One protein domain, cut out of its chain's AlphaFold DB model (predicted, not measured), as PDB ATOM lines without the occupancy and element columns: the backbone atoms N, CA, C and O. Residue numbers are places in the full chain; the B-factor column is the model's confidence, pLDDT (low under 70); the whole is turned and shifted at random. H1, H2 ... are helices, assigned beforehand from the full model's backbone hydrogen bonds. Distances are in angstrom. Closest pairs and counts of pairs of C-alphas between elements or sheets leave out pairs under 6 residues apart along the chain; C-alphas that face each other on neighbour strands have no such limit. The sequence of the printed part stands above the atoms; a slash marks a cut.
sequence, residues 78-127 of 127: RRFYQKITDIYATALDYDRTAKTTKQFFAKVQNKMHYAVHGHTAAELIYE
ATOM      1  N   ARG A  78     110.551 124.957 127.319       63.69
ATOM      2  CA  ARG A  78     110.163 125.750 126.136       63.69
ATOM      3  C   ARG A  78     108.919 125.193 125.418       63.69
ATOM      4  O   ARG A  78     108.122 125.963 124.882       63.69
ATOM      5  N   ARG A  79     108.734 123.866 125.427       66.25
ATOM      6  CA  ARG A  79     107.591 123.160 124.826       66.25
ATOM      7  C   ARG A  79     106.240 123.544 125.440       66.25
ATOM      8  O   ARG A  79     105.253 123.578 124.711       66.25
ATOM      9  N   PHE A  80     106.169 123.862 126.734       68.19
ATOM     10  CA  PHE A  80     104.919 124.279 127.378       68.19
ATOM     11  C   PHE A  80     104.458 125.652 126.868       68.19
ATOM     12  O   PHE A  80     103.314 125.808 126.439       68.19
ATOM     13  N   TYR A  81     105.378 126.620 126.814       68.81
ATOM     14  CA  TYR A  81     105.118 127.938 126.226       68.81
ATOM     15  C   TYR A  81     104.800 127.854 124.731       68.81
ATOM     16  O   TYR A  81     103.921 128.568 124.249       68.81
ATOM     17  N   GLN A  82     105.455 126.942 124.006       70.31
ATOM     18  CA  GLN A  82     105.097 126.627 122.623       70.31
ATOM     19  C   GLN A  82     103.662 126.118 122.512       70.31
ATOM     20  O   GLN A  82     102.919 126.690 121.735       70.31
ATOM     21  N   LYS A  83     103.208 125.176 123.349       74.50
ATOM     22  CA  LYS A  83     101.811 124.706 123.306       74.50
ATOM     23  C   LYS A  83     100.783 125.805 123.577       74.50
ATOM     24  O   LYS A  83      99.759 125.844 122.906       74.50
ATOM     25  N   ILE A  84     101.033 126.697 124.540       74.75
ATOM     26  CA  ILE A  84     100.139 127.845 124.786       74.75
ATOM     27  C   ILE A  84     100.109 128.758 123.556       74.75
ATOM     28  O   ILE A  84      99.044 129.226 123.158       74.75
ATOM     29  N   THR A  85     101.271 128.981 122.942       70.69
ATOM     30  CA  THR A  85     101.390 129.768 121.710       70.69
ATOM     31  C   THR A  85     100.655 129.097 120.554       70.69
ATOM     32  O   THR A  85      99.925 129.779 119.847       70.69
ATOM     33  N   ASP A  86     100.789 127.781 120.396       75.94
ATOM     34  CA  ASP A  86     100.150 126.994 119.342       75.94
ATOM     35  C   ASP A  86      98.624 127.028 119.488       75.94
ATOM     36  O   ASP A  86      97.924 127.267 118.511       75.94
ATOM     37  N   ILE A  87      98.096 126.875 120.711       79.44
ATOM     38  CA  ILE A  87      96.655 126.996 120.991       79.44
ATOM     39  C   ILE A  87      96.174 128.414 120.682       79.44
ATOM     40  O   ILE A  87      95.174 128.589 119.995       79.44
ATOM     41  N   TYR A  88      96.876 129.442 121.153       72.25
ATOM     42  CA  TYR A  88      96.461 130.821 120.910       72.25
ATOM     43  C   TYR A  88      96.587 131.217 119.429       72.25
ATOM     44  O   TYR A  88      95.785 131.999 118.937       72.25
ATOM     45  N   ALA A  89      97.522 130.620 118.686       73.94
ATOM     46  CA  ALA A  89      97.632 130.789 117.240       73.94
ATOM     47  C   ALA A  89      96.455 130.172 116.460       73.94
ATOM     48  O   ALA A  89      96.262 130.525 115.300       73.94
ATOM     49  N   THR A  90      95.657 129.285 117.071       80.12
ATOM     50  CA  THR A  90      94.393 128.810 116.473       80.12
ATOM     51  C   THR A  90      93.238 129.803 116.621       80.12
ATOM     52  O   THR A  90      92.183 129.599 116.020       80.12
ATOM     53  N   ALA A  91      93.413 130.878 117.398       79.31
ATOM     54  CA  ALA A  91      92.415 131.931 117.507       79.31
ATOM     55  C   ALA A  91      92.304 132.704 116.185       79.31
ATOM     56  O   ALA A  91      93.299 133.020 115.532       79.31
ATOM     57  N   LEU A  92      91.068 133.008 115.794       68.44
ATOM     58  CA  LEU A  92      90.729 133.597 114.494       68.44
ATOM     59  C   LEU A  92      91.262 135.037 114.335       68.44
ATOM     60  O   LEU A  92      91.416 135.527 113.222       68.44
ATOM     61  N   ASP A  93      91.555 135.693 115.456       71.19
ATOM     62  CA  ASP A  93      92.014 137.074 115.619       71.19
ATOM     63  C   ASP A  93      93.498 137.180 116.030       71.19
ATOM     64  O   ASP A  93      93.958 138.231 116.483       71.19
ATOM     65  N   TYR A  94      94.271 136.099 115.880       71.81
ATOM     66  CA  TYR A  94      95.685 136.085 116.242       71.81
ATOM     67  C   TYR A  94      96.550 136.944 115.304       71.81
ATOM     68  O   TYR A  94      96.790 136.589 114.151       71.81
ATOM     69  N   ASP A  95      97.128 138.020 115.842       75.25
ATOM     70  CA  ASP A  95      98.189 138.796 115.192       75.25
ATOM     71  C   ASP A  95      99.442 138.851 116.085       75.25
ATOM     72  O   ASP A  95      99.444 139.385 117.195       75.25
ATOM     73  N   ARG A  96     100.561 138.323 115.572       71.38
ATOM     74  CA  ARG A  96     101.862 138.269 116.272       71.38
ATOM     75  C   ARG A  96     102.437 139.654 116.567       71.38
ATOM     76  O   ARG A  96     103.263 139.808 117.471       71.38
ATOM     77  N   THR A  97     102.059 140.651 115.777       78.38
ATOM     78  CA  THR A  97     102.570 142.018 115.885       78.38
ATOM     79  C   THR A  97     101.726 142.882 116.814       78.38
ATOM     80  O   THR A  97     102.258 143.842 117.387       78.38
ATOM     81  N   ALA A  98     100.468 142.493 117.053       86.00
ATOM     82  CA  ALA A  98      99.535 143.228 117.888       86.00
ATOM     83  C   ALA A  98     100.041 143.390 119.330       86.00
ATOM     84  O   ALA A  98     100.518 142.463 119.996       86.00
ATOM     85  N   LYS A  99      99.906 144.616 119.848       84.44
ATOM     86  CA  LYS A  99     100.315 144.967 121.216       84.44
ATOM     87  C   LYS A  99      99.517 144.188 122.266       84.44
ATOM     88  O   LYS A  99     100.085 143.788 123.280       84.44
ATOM     89  N   THR A 100      98.235 143.945 122.002       82.94
ATOM     90  CA  THR A 100      97.323 143.163 122.851       82.94
ATOM     91  C   THR A 100      97.827 141.735 123.042       82.94
ATOM     92  O   THR A 100      97.938 141.272 124.175       82.94
ATOM     93  N   THR A 101      98.236 141.074 121.961       80.94
ATOM     94  CA  THR A 101      98.796 139.720 121.972       80.94
ATOM     95  C   THR A 101     100.106 139.646 122.757       80.94
ATOM     96  O   THR A 101     100.267 138.775 123.613       80.94
ATOM     97  N   LYS A 102     101.024 140.601 122.556       82.81
ATOM     98  CA  LYS A 102     102.279 140.669 123.328       82.81
ATOM     99  C   LYS A 102     102.029 140.872 124.826       82.81
ATOM    100  O   LYS A 102     102.650 140.205 125.649       82.81
ATOM    101  N   GLN A 103     101.101 141.760 125.184       84.75
ATOM    102  CA  GLN A 103     100.723 142.006 126.580       84.75
ATOM    103  C   GLN A 103     100.034 140.797 127.217       84.75
ATOM    104  O   GLN A 103     100.301 140.483 128.376       84.75
ATOM    105  N   PHE A 104      99.177 140.104 126.466       83.44
ATOM    106  CA  PHE A 104      98.535 138.876 126.915       83.44
ATOM    107  C   PHE A 104      99.573 137.804 127.256       83.44
ATOM    108  O   PHE A 104      99.573 137.309 128.382       83.44
ATOM    109  N   PHE A 105     100.507 137.508 126.345       79.50
ATOM    110  CA  PHE A 105     101.546 136.508 126.601       79.50
ATOM    111  C   PHE A 105     102.455 136.883 127.769       79.50
ATOM    112  O   PHE A 105     102.693 136.037 128.628       79.50
ATOM    113  N   ALA A 106     102.891 138.143 127.868       82.38
ATOM    114  CA  ALA A 106     103.682 138.606 129.009       82.38
ATOM    115  C   ALA A 106     102.924 138.440 130.341       82.38
ATOM    116  O   ALA A 106     103.494 138.020 131.349       82.38
ATOM    117  N   LYS A 107     101.611 138.710 130.351       84.50
ATOM    118  CA  LYS A 107     100.761 138.551 131.540       84.50
ATOM    119  C   LYS A 107     100.541 137.084 131.903       84.50
ATOM    120  O   LYS A 107     100.586 136.752 133.085       84.50
ATOM    121  N   VAL A 108     100.306 136.211 130.923       81.81
ATOM    122  CA  VAL A 108     100.179 134.762 131.154       81.81
ATOM    123  C   VAL A 108     101.498 134.194 131.669       81.81
ATOM    124  O   VAL A 108     101.488 133.475 132.663       81.81
ATOM    125  N   GLN A 109     102.627 134.572 131.065       76.75
ATOM    126  CA  GLN A 109     103.957 134.156 131.501       76.75
ATOM    127  C   GLN A 109     104.223 134.569 132.956       76.75
ATOM    128  O   GLN A 109     104.560 133.713 133.767       76.75
ATOM    129  N   ASN A 110     103.972 135.830 133.323       80.69
ATOM    130  CA  ASN A 110     104.126 136.301 134.706       80.69
ATOM    131  C   ASN A 110     103.233 135.565 135.708       80.69
ATOM    132  O   ASN A 110     103.682 135.236 136.802       80.69
ATOM    133  N   LYS A 111     101.975 135.291 135.347       81.81
ATOM    134  CA  LYS A 111     101.066 134.525 136.209       81.81
ATOM    135  C   LYS A 111     101.531 133.085 136.403       81.81
ATOM    136  O   LYS A 111     101.371 132.553 137.493       81.81
ATOM    137  N   MET A 112     102.080 132.466 135.360       73.88
ATOM    138  CA  MET A 112     102.615 131.106 135.435       73.88
ATOM    139  C   MET A 112     103.872 131.044 136.297       73.88
ATOM    140  O   MET A 112     103.967 130.162 137.138       73.88
ATOM    141  N   HIS A 113     104.780 132.007 136.132       73.56
ATOM    142  CA  HIS A 113     105.936 132.173 137.005       73.56
ATOM    143  C   HIS A 113     105.495 132.242 138.480       73.56
ATOM    144  O   HIS A 113     105.827 131.374 139.287       73.56
ATOM    145  N   TYR A 114     104.577 133.155 138.794       78.19
ATOM    146  CA  TYR A 114     104.066 133.313 140.155       78.19
ATOM    147  C   TYR A 114     103.359 132.068 140.706       78.19
ATOM    148  O   TYR A 114     103.554 131.706 141.860       78.19
ATOM    149  N   ALA A 115     102.554 131.384 139.892       73.56
ATOM    150  CA  ALA A 115     101.837 130.186 140.325       73.56
ATOM    151  C   ALA A 115     102.758 129.003 140.654       73.56
ATOM    152  O   ALA A 115     102.322 128.084 141.347       73.56
ATOM    153  N   VAL A 116     103.988 129.000 140.131       65.50
ATOM    154  CA  VAL A 116     104.930 127.903 140.338       65.50
ATOM    155  C   VAL A 116     105.925 128.209 141.451       65.50
ATOM    156  O   VAL A 116     106.018 127.421 142.378       65.50
ATOM    157  N   HIS A 117     106.628 129.340 141.393       69.38
ATOM    158  CA  HIS A 117     107.702 129.663 142.345       69.38
ATOM    159  C   HIS A 117     107.326 130.769 143.341       69.38
ATOM    160  O   HIS A 117     108.170 131.227 144.096       69.38
ATOM    161  N   GLY A 118     106.076 131.247 143.338       71.38
ATOM    162  CA  GLY A 118     105.620 132.303 144.252       71.38
ATOM    163  C   GLY A 118     106.142 133.706 143.925       71.38
ATOM    164  O   GLY A 118     105.807 134.652 144.630       71.38
ATOM    165  N   HIS A 119     106.908 133.850 142.838       73.69
ATOM    166  CA  HIS A 119     107.536 135.105 142.420       73.69
ATOM    167  C   HIS A 119     107.118 135.506 141.004       73.69
ATOM    168  O   HIS A 119     106.801 134.671 140.163       73.69
ATOM    169  N   THR A 120     107.100 136.793 140.690       76.44
ATOM    170  CA  THR A 120     106.884 137.250 139.306       76.44
ATOM    171  C   THR A 120     108.174 137.152 138.481       76.44
ATOM    172  O   THR A 120     109.264 137.045 139.036       76.44
ATOM    173  N   ALA A 121     108.103 137.205 137.142       69.69
ATOM    174  CA  ALA A 121     109.325 137.135 136.325       69.69
ATOM    175  C   ALA A 121     110.276 138.322 136.570       69.69
ATOM    176  O   ALA A 121     111.469 138.199 136.333       69.69
ATOM    177  N   ALA A 122     109.757 139.462 137.035       75.38
ATOM    178  CA  ALA A 122     110.580 140.606 137.422       75.38
ATOM    179  C   ALA A 122     111.334 140.355 138.738       75.38
ATOM    180  O   ALA A 122     112.472 140.788 138.871       75.38
ATOM    181  N   GLU A 123     110.719 139.636 139.679       72.75
ATOM    182  CA  GLU A 123     111.339 139.248 140.951       72.75
ATOM    183  C   GLU A 123     112.425 138.186 140.736       72.75
ATOM    184  O   GLU A 123     113.512 138.326 141.281       72.75
ATOM    185  N   LEU A 124     112.194 137.219 139.838       63.31
ATOM    186  CA  LEU A 124     113.199 136.219 139.440       63.31
ATOM    187  C   LEU A 124     114.480 136.798 138.819       63.31
ATOM    188  O   LEU A 124     115.500 136.125 138.811       63.31
ATOM    189  N   ILE A 125     114.413 137.974 138.187       67.94
ATOM    190  CA  ILE A 125     115.578 138.607 137.536       67.94
ATOM    191  C   ILE A 125     116.401 139.418 138.550       67.94
ATOM    192  O   ILE A 125     117.542 139.782 138.269       67.94
ATOM    193  N   TYR A 126     115.803 139.757 139.694       65.56
ATOM    194  CA  TYR A 126     116.417 140.590 140.720       65.56
ATOM    195  C   TYR A 126     117.091 139.775 141.839       65.56
ATOM    196  O   TYR A 126     118.007 140.295 142.477       65.56
ATOM    197  N   GLU A 127     116.657 138.531 142.067       50.78
ATOM    198  CA  GLU A 127     117.401 137.513 142.837       50.78
ATOM    199  C   GLU A 127     118.608 136.959 142.067       50.78
ATOM    200  O   GLU A 127     119.650 136.727 142.725       50.78
TER     201      GLU A 127
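What this domain is: This is residues 78 to 127 of the 127 residues of the protein "Virulence protein" of Anaerostipes hadrus (UniProt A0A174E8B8). A loose, open fold-back of helices: H1 leads through a turn into the longer H2, which runs back near it, and the short H3 packs on the later part of H2. The printed part has 50 residues with three named helices, in the order H1, H2, H3, and no named strand; the class is all helix. It is loose, with a radius of gyration of the C-alphas of 12.3 A, and elongated, spanning 38 by 22 by 14 A.

How they stand to each other: H1, residues 78 to 89, and H2, residues 99 to 117, are near each other, with 9 pairs of C-alphas within 10 A. H2 touches H3, residues 121 to 124, with residues 109 to 114 alone; their closest C-alphas, those of Asn 110 and Ala 121, are 5.5 A apart. H1 and H3 are apart. In H1 and H2 every O i to N i+4 pair is within hydrogen-bond range; H3 is too short for such a pair.

Where its parts are: H1 begins at C-alpha 78 (110.163, 125.750, 126.136) and is 16.2 A long. H2 measures 27.1 A. H3 ends at C-alpha 124 (113.199, 136.219, 139.440).

The domain as a whole: The C-alphas farthest apart, those of Leu 92 and Glu 127, are 39.1 A apart. The printed part has no cut and no long link; residues 94 to 100 stand free. Mean pLDDT of the printed part is 74.6, with residues 78 to 81, 92, 116 to 117, 121 and 124 to 127 under 70.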